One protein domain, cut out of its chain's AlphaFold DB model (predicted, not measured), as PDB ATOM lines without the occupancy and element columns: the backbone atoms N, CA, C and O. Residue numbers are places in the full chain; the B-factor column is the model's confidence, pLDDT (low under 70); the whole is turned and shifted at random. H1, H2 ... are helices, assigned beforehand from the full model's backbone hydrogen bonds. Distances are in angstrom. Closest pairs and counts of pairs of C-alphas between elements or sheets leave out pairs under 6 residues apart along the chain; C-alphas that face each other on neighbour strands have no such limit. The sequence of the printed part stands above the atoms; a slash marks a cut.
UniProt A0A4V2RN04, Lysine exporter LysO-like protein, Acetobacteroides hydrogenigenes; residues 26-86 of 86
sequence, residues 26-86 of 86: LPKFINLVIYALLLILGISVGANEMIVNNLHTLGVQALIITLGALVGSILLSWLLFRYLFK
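AT A GLANCE: This is residues 26 to 86 of the 86 residues of the protein "Lysine exporter LysO-like protein" of Acetobacteroides hydrogenigenes (UniProt A0A4V2RN04). What shape does the backbone take? It is an open, flat V: two long helices, H1 and then the longer H3, make the two arms, and the very short helix H2 sits at the corner where the chain turns from one to the other. The arms have no contact with each other, and the space between them is empty. What is it built of? The printed part has 61 residues with three named helices in the order H1, H2, H3 and no named strand, and its class is all helix. How spread out is it? It is extended, with a radius of gyration of the C-alphas of 17.5 A, and the C-alphas span 51 by 37 by 8 A along their three main axes.

HOW THE PARTS SIT: What does the first helix meet? H1, residues 26 to 46, and H2, residues 49 to 53, only just touch, with 3 pairs of C-alphas within 8 A, and they touch only at the corner by their link. H1 does so with residues 45 to 46 alone, and the closest C-alphas are those of Gly 46 and Val 52, 6.2 A apart. What comes after the corner? H2 and H3, residues 55 to 84, are close but not clearly touching: their closest C-alphas, those of Ile 51 and Leu 58, are 7.5 A apart. Do the two long helices meet? H1 and H3 are apart, with no C-alpha of the one within 8 A of the other. What do the backbone N and O atoms show? In H1, H2 and H3 every O i to N i+4 pair is within hydrogen-bond range.

IN THESE COORDINATES: Where does the first helix run? H1 begins at Leu 26, C-alpha at (139.913, 126.891, 163.432), and ends at Gly 46, C-alpha at (169.291, 123.697, 158.188), 30.0 A from first to last C-alpha. Where is the turn? H2 holds five residues, Glu 49 to Asn 53, and C-alpha 49 is at (175.440, 119.906, 159.295). Where does the last helix run? H3 goes from Leu 55 to Leu 84, where the C-alpha is at (134.279, 100.414, 142.531), and is 41.8 A from first to last C-alpha.

THE WHOLE: How large is the whole? The two C-alphas farthest apart are those of Glu 49 and Lys 86, at 51.6 A, while those of Leu 26 and Lys 86, the first and last printed residues, are 36.4 A apart. Which stretches stand free? Residues 26 to 44, which belong to H1, stand free, and so do residues 60 to 86, of which 60 to 84 belong to H3. Are there cuts or long links? The printed part has no cut, and the links from H1 to H2 and from H2 to H3 are tight, with 2 residues and 1 residue between the helices. Where is confidence low? The mean pLDDT of the printed part is 92.2, and one residue, Lys 86, is under 70.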
ATOM      1  N   LEU A  26     139.178 128.154 163.478       87.62
ATOM      2  CA  LEU A  26     139.913 126.891 163.432       87.62
ATOM      3  C   LEU A  26     140.777 126.741 162.169       87.62
ATOM      4  O   LEU A  26     141.956 126.435 162.323       87.62
ATOM      5  N   PRO A  27     140.288 127.036 160.945       88.56
ATOM      6  CA  PRO A  27     141.121 126.937 159.745       88.56
ATOM      7  C   PRO A  27     142.312 127.903 159.780       88.56
ATOM      8  O   PRO A  27     143.420 127.551 159.381       88.56
ATOM      9  N   LYS A  28     142.108 129.114 160.317       92.12
ATOM     10  CA  LYS A  28     143.172 130.120 160.455       92.12
ATOM     11  C   LYS A  28     144.228 129.677 161.469       92.12
ATOM     12  O   LYS A  28     145.417 129.858 161.221       92.12
ATOM     13  N   PHE A  29     143.799 129.073 162.577       92.81
ATOM     14  CA  PHE A  29     144.700 128.535 163.593       92.81
ATOM     15  C   PHE A  29     145.494 127.331 163.072       92.81
ATOM     16  O   PHE A  29     146.705 127.283 163.257       92.81
ATOM     17  N   ILE A  30     144.848 126.405 162.354       93.06
ATOM     18  CA  ILE A  30     145.523 125.259 161.725       93.06
ATOM     19  C   ILE A  30     146.611 125.744 160.761       93.06
ATOM     20  O   ILE A  30     147.749 125.295 160.863       93.06
ATOM     21  N   ASN A  31     146.298 126.698 159.880       95.38
ATOM     22  CA  ASN A  31     147.288 127.246 158.950       95.38
ATOM     23  C   ASN A  31     148.468 127.902 159.678       95.38
ATOM     24  O   ASN A  31     149.614 127.676 159.299       95.38
ATOM     25  N   LEU A  32     148.206 128.668 160.744       96.50
ATOM     26  CA  LEU A  32     149.261 129.261 161.569       96.50
ATOM     27  C   LEU A  32     150.189 128.185 162.155       96.50
ATOM     28  O   LEU A  32     151.409 128.327 162.093       96.50
ATOM     29  N   VAL A  33     149.615 127.102 162.683       96.00
ATOM     30  CA  VAL A  33     150.381 125.975 163.232       96.00
ATOM     31  C   VAL A  33     151.184 125.277 162.136       96.00
ATOM     32  O   VAL A  33     152.359 124.999 162.349       96.00
ATOM     33  N   ILE A  34     150.607 125.040 160.955       96.69
ATOM     34  CA  ILE A  34     151.329 124.449 159.815       96.69
ATOM     35  C   ILE A  34     152.537 125.314 159.441       96.69
ATOM     36  O   ILE A  34     153.634 124.782 159.296       96.69
ATOM     37  N   TYR A  35     152.376 126.635 159.338       96.94
ATOM     38  CA  TYR A  35     153.501 127.526 159.044       96.94
ATOM     39  C   TYR A  35     154.574 127.494 160.132       96.94
ATOM     40  O   TYR A  35     155.759 127.428 159.809       96.94
ATOM     41  N   ALA A  36     154.180 127.483 161.407       97.50
ATOM     42  CA  ALA A  36     155.123 127.356 162.513       97.50
ATOM     43  C   ALA A  36     155.890 126.023 162.457       97.50
ATOM     44  O   ALA A  36     157.112 126.010 162.591       97.50
ATOM     45  N   LEU A  37     155.197 124.911 162.195       96.81
ATOM     46  CA  LEU A  37     155.809 123.589 162.054       96.81
ATOM     47  C   LEU A  37     156.778 123.530 160.869       96.81
ATOM     48  O   LEU A  37     157.880 123.009 161.018       96.81
ATOM     49  N   LEU A  38     156.400 124.089 159.716       96.69
ATOM     50  CA  LEU A  38     157.269 124.163 158.538       96.69
ATOM     51  C   LEU A  38     158.521 125.006 158.804       96.69
ATOM     52  O   LEU A  38     159.614 124.625 158.388       96.69
ATOM     53  N   LEU A  39     158.380 126.118 159.527       96.94
ATOM     54  CA  LEU A  39     159.504 126.970 159.910       96.94
ATOM     55  C   LEU A  39     160.458 126.242 160.862       96.94
ATOM     56  O   LEU A  39     161.665 126.221 160.624       96.94
ATOM     57  N   ILE A  40     159.926 125.592 161.900       96.62
ATOM     58  CA  ILE A  40     160.726 124.797 162.843       96.62
ATOM     59  C   ILE A  40     161.435 123.652 162.116       96.62
ATOM     60  O   ILE A  40     162.612 123.399 162.377       96.62
ATOM     61  N   LEU A  41     160.748 122.980 161.188       95.25
ATOM     62  CA  LEU A  41     161.334 121.924 160.368       95.25
ATOM     63  C   LEU A  41     162.498 122.462 159.531       95.25
ATOM     64  O   LEU A  41     163.577 121.876 159.550       95.25
ATOM     65  N   GLY A  42     162.308 123.597 158.852       93.69
ATOM     66  CA  GLY A  42     163.356 124.245 158.066       93.69
ATOM     67  C   GLY A  42     164.589 124.591 158.903       93.69
ATOM     68  O   GLY A  42     165.706 124.269 158.501       93.69
ATOM     69  N   ILE A  43     164.395 125.165 160.094       94.69
ATOM     70  CA  ILE A  43     165.493 125.475 161.024       94.69
ATOM     71  C   ILE A  43     166.193 124.195 161.492       94.69
ATOM     72  O   ILE A  43     167.416 124.122 161.467       94.69
ATOM     73  N   SER A  44     165.433 123.173 161.887       92.25
ATOM     74  CA  SER A  44     165.986 121.912 162.404       92.25
ATOM     75  C   SER A  44     166.803 121.164 161.347       92.25
ATOM     76  O   SER A  44     167.819 120.551 161.664       92.25
ATOM     77  N   VAL A  45     166.368 121.228 160.088       90.75
ATOM     78  CA  VAL A  45     167.078 120.636 158.949       90.75
ATOM     79  C   VAL A  45     168.310 121.464 158.581       90.75
ATOM     80  O   VAL A  45     169.379 120.894 158.378       90.75
ATOM     81  N   GLY A  46     168.190 122.794 158.537       88.19
ATOM     82  CA  GLY A  46     169.291 123.697 158.188       88.19
ATOM     83  C   GLY A  46     170.389 123.799 159.252       88.19
ATOM     84  O   GLY A  46     171.543 124.028 158.912       88.19
ATOM     85  N   ALA A  47     170.059 123.597 160.529       90.25
ATOM     86  CA  ALA A  47     171.032 123.568 161.624       90.25
ATOM     87  C   ALA A  47     171.786 122.229 161.732       90.25
ATOM     88  O   ALA A  47     172.730 122.112 162.510       90.25
ATOM     89  N   ASN A  48     171.372 121.202 160.986       90.69
ATOM     90  CA  ASN A  48     172.003 119.891 161.018       90.69
ATOM     91  C   ASN A  48     173.045 119.774 159.899       90.69
ATOM     92  O   ASN A  48     172.706 119.485 158.751       90.69
ATOM     93  N   GLU A  49     174.321 119.949 160.247       86.56
ATOM     94  CA  GLU A  49     175.440 119.906 159.295       86.56
ATOM     95  C   GLU A  49     175.503 118.601 158.488       86.56
ATOM     96  O   GLU A  49     175.838 118.628 157.305       86.56
ATOM     97  N   MET A  50     175.127 117.455 159.074       87.75
ATOM     98  CA  MET A  50     175.084 116.189 158.330       87.75
ATOM     99  C   MET A  50     174.029 116.217 157.229       87.75
ATOM    100  O   MET A  50     174.286 115.721 156.131       87.75
ATOM    101  N   ILE A  51     172.854 116.789 157.514       86.25
ATOM    102  CA  ILE A  51     171.792 116.911 156.516       86.25
ATOM    103  C   ILE A  51     172.217 117.925 155.461       86.25
ATOM    104  O   ILE A  51     172.159 117.586 154.287       86.25
ATOM    105  N   VAL A  52     172.713 119.102 155.863       88.19
ATOM    106  CA  VAL A  52     173.159 120.173 154.952       88.19
ATOM    107  C   VAL A  52     174.244 119.694 153.987       88.19
ATOM    108  O   VAL A  52     174.100 119.855 152.775       88.19
ATOM    109  N   ASN A  53     175.280 119.026 154.493       89.88
ATOM    110  CA  ASN A  53     176.382 118.523 153.668       89.88
ATOM    111  C   ASN A  53     175.957 117.381 152.731       89.88
ATOM    112  O   ASN A  53     176.571 117.179 151.685       89.88
ATOM    113  N   ASN A  54     174.884 116.659 153.068       89.94
ATOM    114  CA  ASN A  54     174.307 115.597 152.242       89.94
ATOM    115  C   ASN A  54     172.980 116.013 151.587       89.94
ATOM    116  O   ASN A  54     172.242 115.155 151.102       89.94
ATOM    117  N   LEU A  55     172.658 117.313 151.526       87.12
ATOM    118  CA  LEU A  55     171.373 117.782 150.989       87.12
ATOM    119  C   LEU A  55     171.177 117.367 149.537       87.12
ATOM    120  O   LEU A  55     170.052 117.108 149.128       87.12
ATOM    121  N   HIS A  56     172.253 117.280 148.757       86.38
ATOM    122  CA  HIS A  56     172.161 116.843 147.372       86.38
ATOM    123  C   HIS A  56     171.711 115.375 147.269       86.38
ATOM    124  O   HIS A  56     170.775 115.062 146.538       86.38
ATOM    125  N   THR A  57     172.336 114.468 148.025       89.56
ATOM    126  CA  THR A  57     172.013 113.033 147.983       89.56
ATOM    127  C   THR A  57     170.670 112.743 148.649       89.56
ATOM    128  O   THR A  57     169.804 112.118 148.031       89.56
ATOM    129  N   LEU A  58     170.452 113.264 149.860       89.88
ATOM    130  CA  LEU A  58     169.192 113.131 150.598       89.88
ATOM    131  C   LEU A  58     168.036 113.826 149.875       89.88
ATOM    132  O   LEU A  58     166.929 113.295 149.836       89.88
ATOM    133  N   GLY A  59     168.289 114.989 149.275       87.12
ATOM    134  CA  GLY A  59     167.297 115.760 148.536       87.12
ATOM    135  C   GLY A  59     166.817 115.026 147.293       87.12
ATOM    136  O   GLY A  59     165.612 114.866 147.123       87.12
ATOM    137  N   VAL A  60     167.731 114.506 146.466       93.06
ATOM    138  CA  VAL A  60     167.365 113.710 145.280       93.06
ATOM    139  C   VAL A  60     166.638 112.430 145.684       93.06
ATOM    140  O   VAL A  60     165.611 112.096 145.091       93.06
ATOM    141  N   GLN A  61     167.111 111.736 146.722       93.25
ATOM    142  CA  GLN A  61     166.443 110.538 147.227       93.25
ATOM    143  C   GLN A  61     165.019 110.849 147.708       93.25
ATOM    144  O   GLN A  61     164.075 110.150 147.334       93.25
ATOM    145  N   ALA A  62     164.840 111.923 148.481       93.25
ATOM    146  CA  ALA A  62     163.528 112.377 148.930       93.25
ATOM    147  C   ALA A  62     162.619 112.753 147.750       93.25
ATOM    148  O   ALA A  62     161.437 112.408 147.754       93.25
ATOM    149  N   LEU A  63     163.156 113.400 146.714       94.50
ATOM    150  CA  LEU A  63     162.422 113.757 145.497       94.50
ATOM    151  C   LEU A  63     161.919 112.510 144.754       94.50
ATOM    152  O   LEU A  63     160.746 112.426 144.398       94.50
ATOM    153  N   ILE A  64     162.775 111.502 144.581       96.62
ATOM    154  CA  ILE A  64     162.397 110.242 143.925       96.62
ATOM    155  C   ILE A  64     161.325 109.509 144.739       96.62
ATOM    156  O   ILE A  64     160.323 109.065 144.176       96.62
ATOM    157  N   ILE A  65     161.501 109.410 146.061       96.50
ATOM    158  CA  ILE A  65     160.536 108.746 146.948       96.50
ATOM    159  C   ILE A  65     159.187 109.471 146.918       96.50
ATOM    160  O   ILE A  65     158.150 108.825 146.776       96.50
ATOM    161  N   THR A  66     159.181 110.802 147.023       96.00
ATOM    162  CA  THR A  66     157.941 111.594 147.023       96.00
ATOM    163  C   THR A  66     157.213 111.518 145.688       96.00
ATOM    164  O   THR A  66     156.004 111.290 145.683       96.00
ATOM    165  N   LEU A  67     157.917 111.627 144.559       97.50
ATOM    166  CA  LEU A  67     157.310 111.466 143.237       97.50
ATOM    167  C   LEU A  67     156.760 110.053 143.035       97.50
ATOM    168  O   LEU A  67     155.624 109.901 142.590       97.50
ATOM    169  N   GLY A  68     157.522 109.026 143.411       97.38
ATOM    170  CA  GLY A  68     157.075 107.636 143.334       97.38
ATOM    171  C   GLY A  68     155.825 107.383 144.180       97.38
ATOM    172  O   GLY A  68     154.851 106.806 143.694       97.38
ATOM    173  N   ALA A  69     155.808 107.877 145.420       97.19
ATOM    174  CA  ALA A  69     154.664 107.763 146.320       97.19
ATOM    175  C   ALA A  69     153.435 108.534 145.809       97.19
ATOM    176  O   ALA A  69     152.316 108.022 145.905       97.19
ATOM    177  N   LEU A  70     153.623 109.732 145.242       97.62
ATOM    178  CA  LEU A  70     152.546 110.532 144.649       97.62
ATOM    179  C   LEU A  70     151.939 109.827 143.437       97.62
ATOM    180  O   LEU A  70     150.728 109.614 143.400       97.62
ATOM    181  N   VAL A  71     152.772 109.419 142.478       97.50
ATOM    182  CA  VAL A  71     152.321 108.711 141.273       97.50
ATOM    183  C   VAL A  71     151.624 107.407 141.654       97.50
ATOM    184  O   VAL A  71     150.520 107.151 141.179       97.50
ATOM    185  N   GLY A  72     152.206 106.622 142.563       96.25
ATOM    186  CA  GLY A  72     151.595 105.391 143.064       96.25
ATOM    187  C   GLY A  72     150.233 105.635 143.716       96.25
ATOM    188  O   GLY A  72     149.261 104.967 143.370       96.25
ATOM    189  N   SER A  73     150.130 106.632 144.601       96.81
ATOM    190  CA  SER A  73     148.870 106.968 145.282       96.81
ATOM    191  C   SER A  73     147.790 107.431 144.302       96.81
ATOM    192  O   SER A  73     146.637 107.018 144.422       96.81
ATOM    193  N   ILE A  74     148.150 108.247 143.305       96.88
ATOM    194  CA  ILE A  74     147.224 108.714 142.262       96.88
ATOM    195  C   ILE A  74     146.757 107.542 141.396       96.88
ATOM    196  O   ILE A  74     145.556 107.402 141.166       96.88
ATOM    197  N   LEU A  75     147.675 106.682 140.943       96.50
ATOM    198  CA  LEU A  75     147.351 105.524 140.107       96.50
ATOM    199  C   LEU A  75     146.446 104.527 140.834       96.50
ATOM    200  O   LEU A  75     145.442 104.098 140.266       96.50
ATOM    201  N   LEU A  76     146.765 104.184 142.086       94.88
ATOM    202  CA  LEU A  76     145.936 103.278 142.883       94.88
ATOM    203  C   LEU A  76     144.566 103.891 143.177       94.88
ATOM    204  O   LEU A  76     143.561 103.200 143.032       94.88
ATOM    205  N   SER A  77     144.508 105.175 143.538       94.50
ATOM    206  CA  SER A  77     143.241 105.881 143.770       94.50
ATOM    207  C   SER A  77     142.374 105.913 142.506       94.50
ATOM    208  O   SER A  77     141.179 105.621 142.560       94.50
ATOM    209  N   TRP A  78     142.976 106.168 141.341       94.50
ATOM    210  CA  TRP A  78     142.282 106.149 140.052       94.50
ATOM    211  C   TRP A  78     141.776 104.752 139.675       94.50
ATOM    212  O   TRP A  78     140.646 104.605 139.207       94.50
ATOM    213  N   LEU A  79     142.591 103.719 139.900       94.69
ATOM    214  CA  LEU A  79     142.207 102.334 139.646       94.69
ATOM    215  C   LEU A  79     141.045 101.926 140.556       94.69
ATOM    216  O   LEU A  79     140.043 101.407 140.067       94.69
ATOM    217  N   LEU A  80     141.135 102.236 141.850       94.56
ATOM    218  CA  LEU A  80     140.071 101.992 142.821       94.56
ATOM    219  C   LEU A  80     138.770 102.694 142.403       94.56
ATOM    220  O   LEU A  80     137.706 102.073 142.394       94.56
ATOM    221  N   PHE A  81     138.861 103.960 141.986       93.44
ATOM    222  CA  PHE A  81     137.718 104.725 141.493       93.44
ATOM    223  C   PHE A  81     137.060 104.055 140.281       93.44
ATOM    224  O   PHE A  81     135.839 103.941 140.215       93.44
ATOM    225  N   ARG A  82     137.863 103.553 139.338       89.44
ATOM    226  CA  ARG A  82     137.358 102.916 138.118       89.44
ATOM    227  C   ARG A  82     136.735 101.534 138.343       89.44
ATOM    228  O   ARG A  82     135.874 101.169 137.554       89.44
ATOM    229  N   TYR A  83     137.181 100.782 139.351       89.38
ATOM    230  CA  TYR A  83     136.664  99.437 139.647       89.38
ATOM    231  C   TYR A  83     135.467  99.426 140.606       89.38
ATOM    232  O   TYR A  83     134.654  98.513 140.515       89.38
ATOM    233  N   LEU A  84     135.373 100.378 141.545       87.12
ATOM    234  CA  LEU A  84     134.279 100.414 142.531       87.12
ATOM    235  C   LEU A  84     133.168 101.419 142.206       87.12
ATOM    236  O   LEU A  84     132.038 101.210 142.634       87.12
ATOM    237  N   PHE A  85     133.473 102.514 141.503       79.69
ATOM    238  CA  PHE A  85     132.517 103.605 141.252       79.69
ATOM    239  C   PHE A  85     132.108 103.733 139.774       79.69
ATOM    240  O   PHE A  85     131.477 104.722 139.395       79.69
ATOM    241  N   LYS A  86     132.450 102.743 138.943       52.03
ATOM    242  CA  LYS A  86     132.005 102.584 137.555       52.03
ATOM    243  C   LYS A  86     131.464 101.177 137.357       52.03
ATOM    244  O   LYS A  86     130.494 101.055 136.582       52.03
TER     245      LYS A  86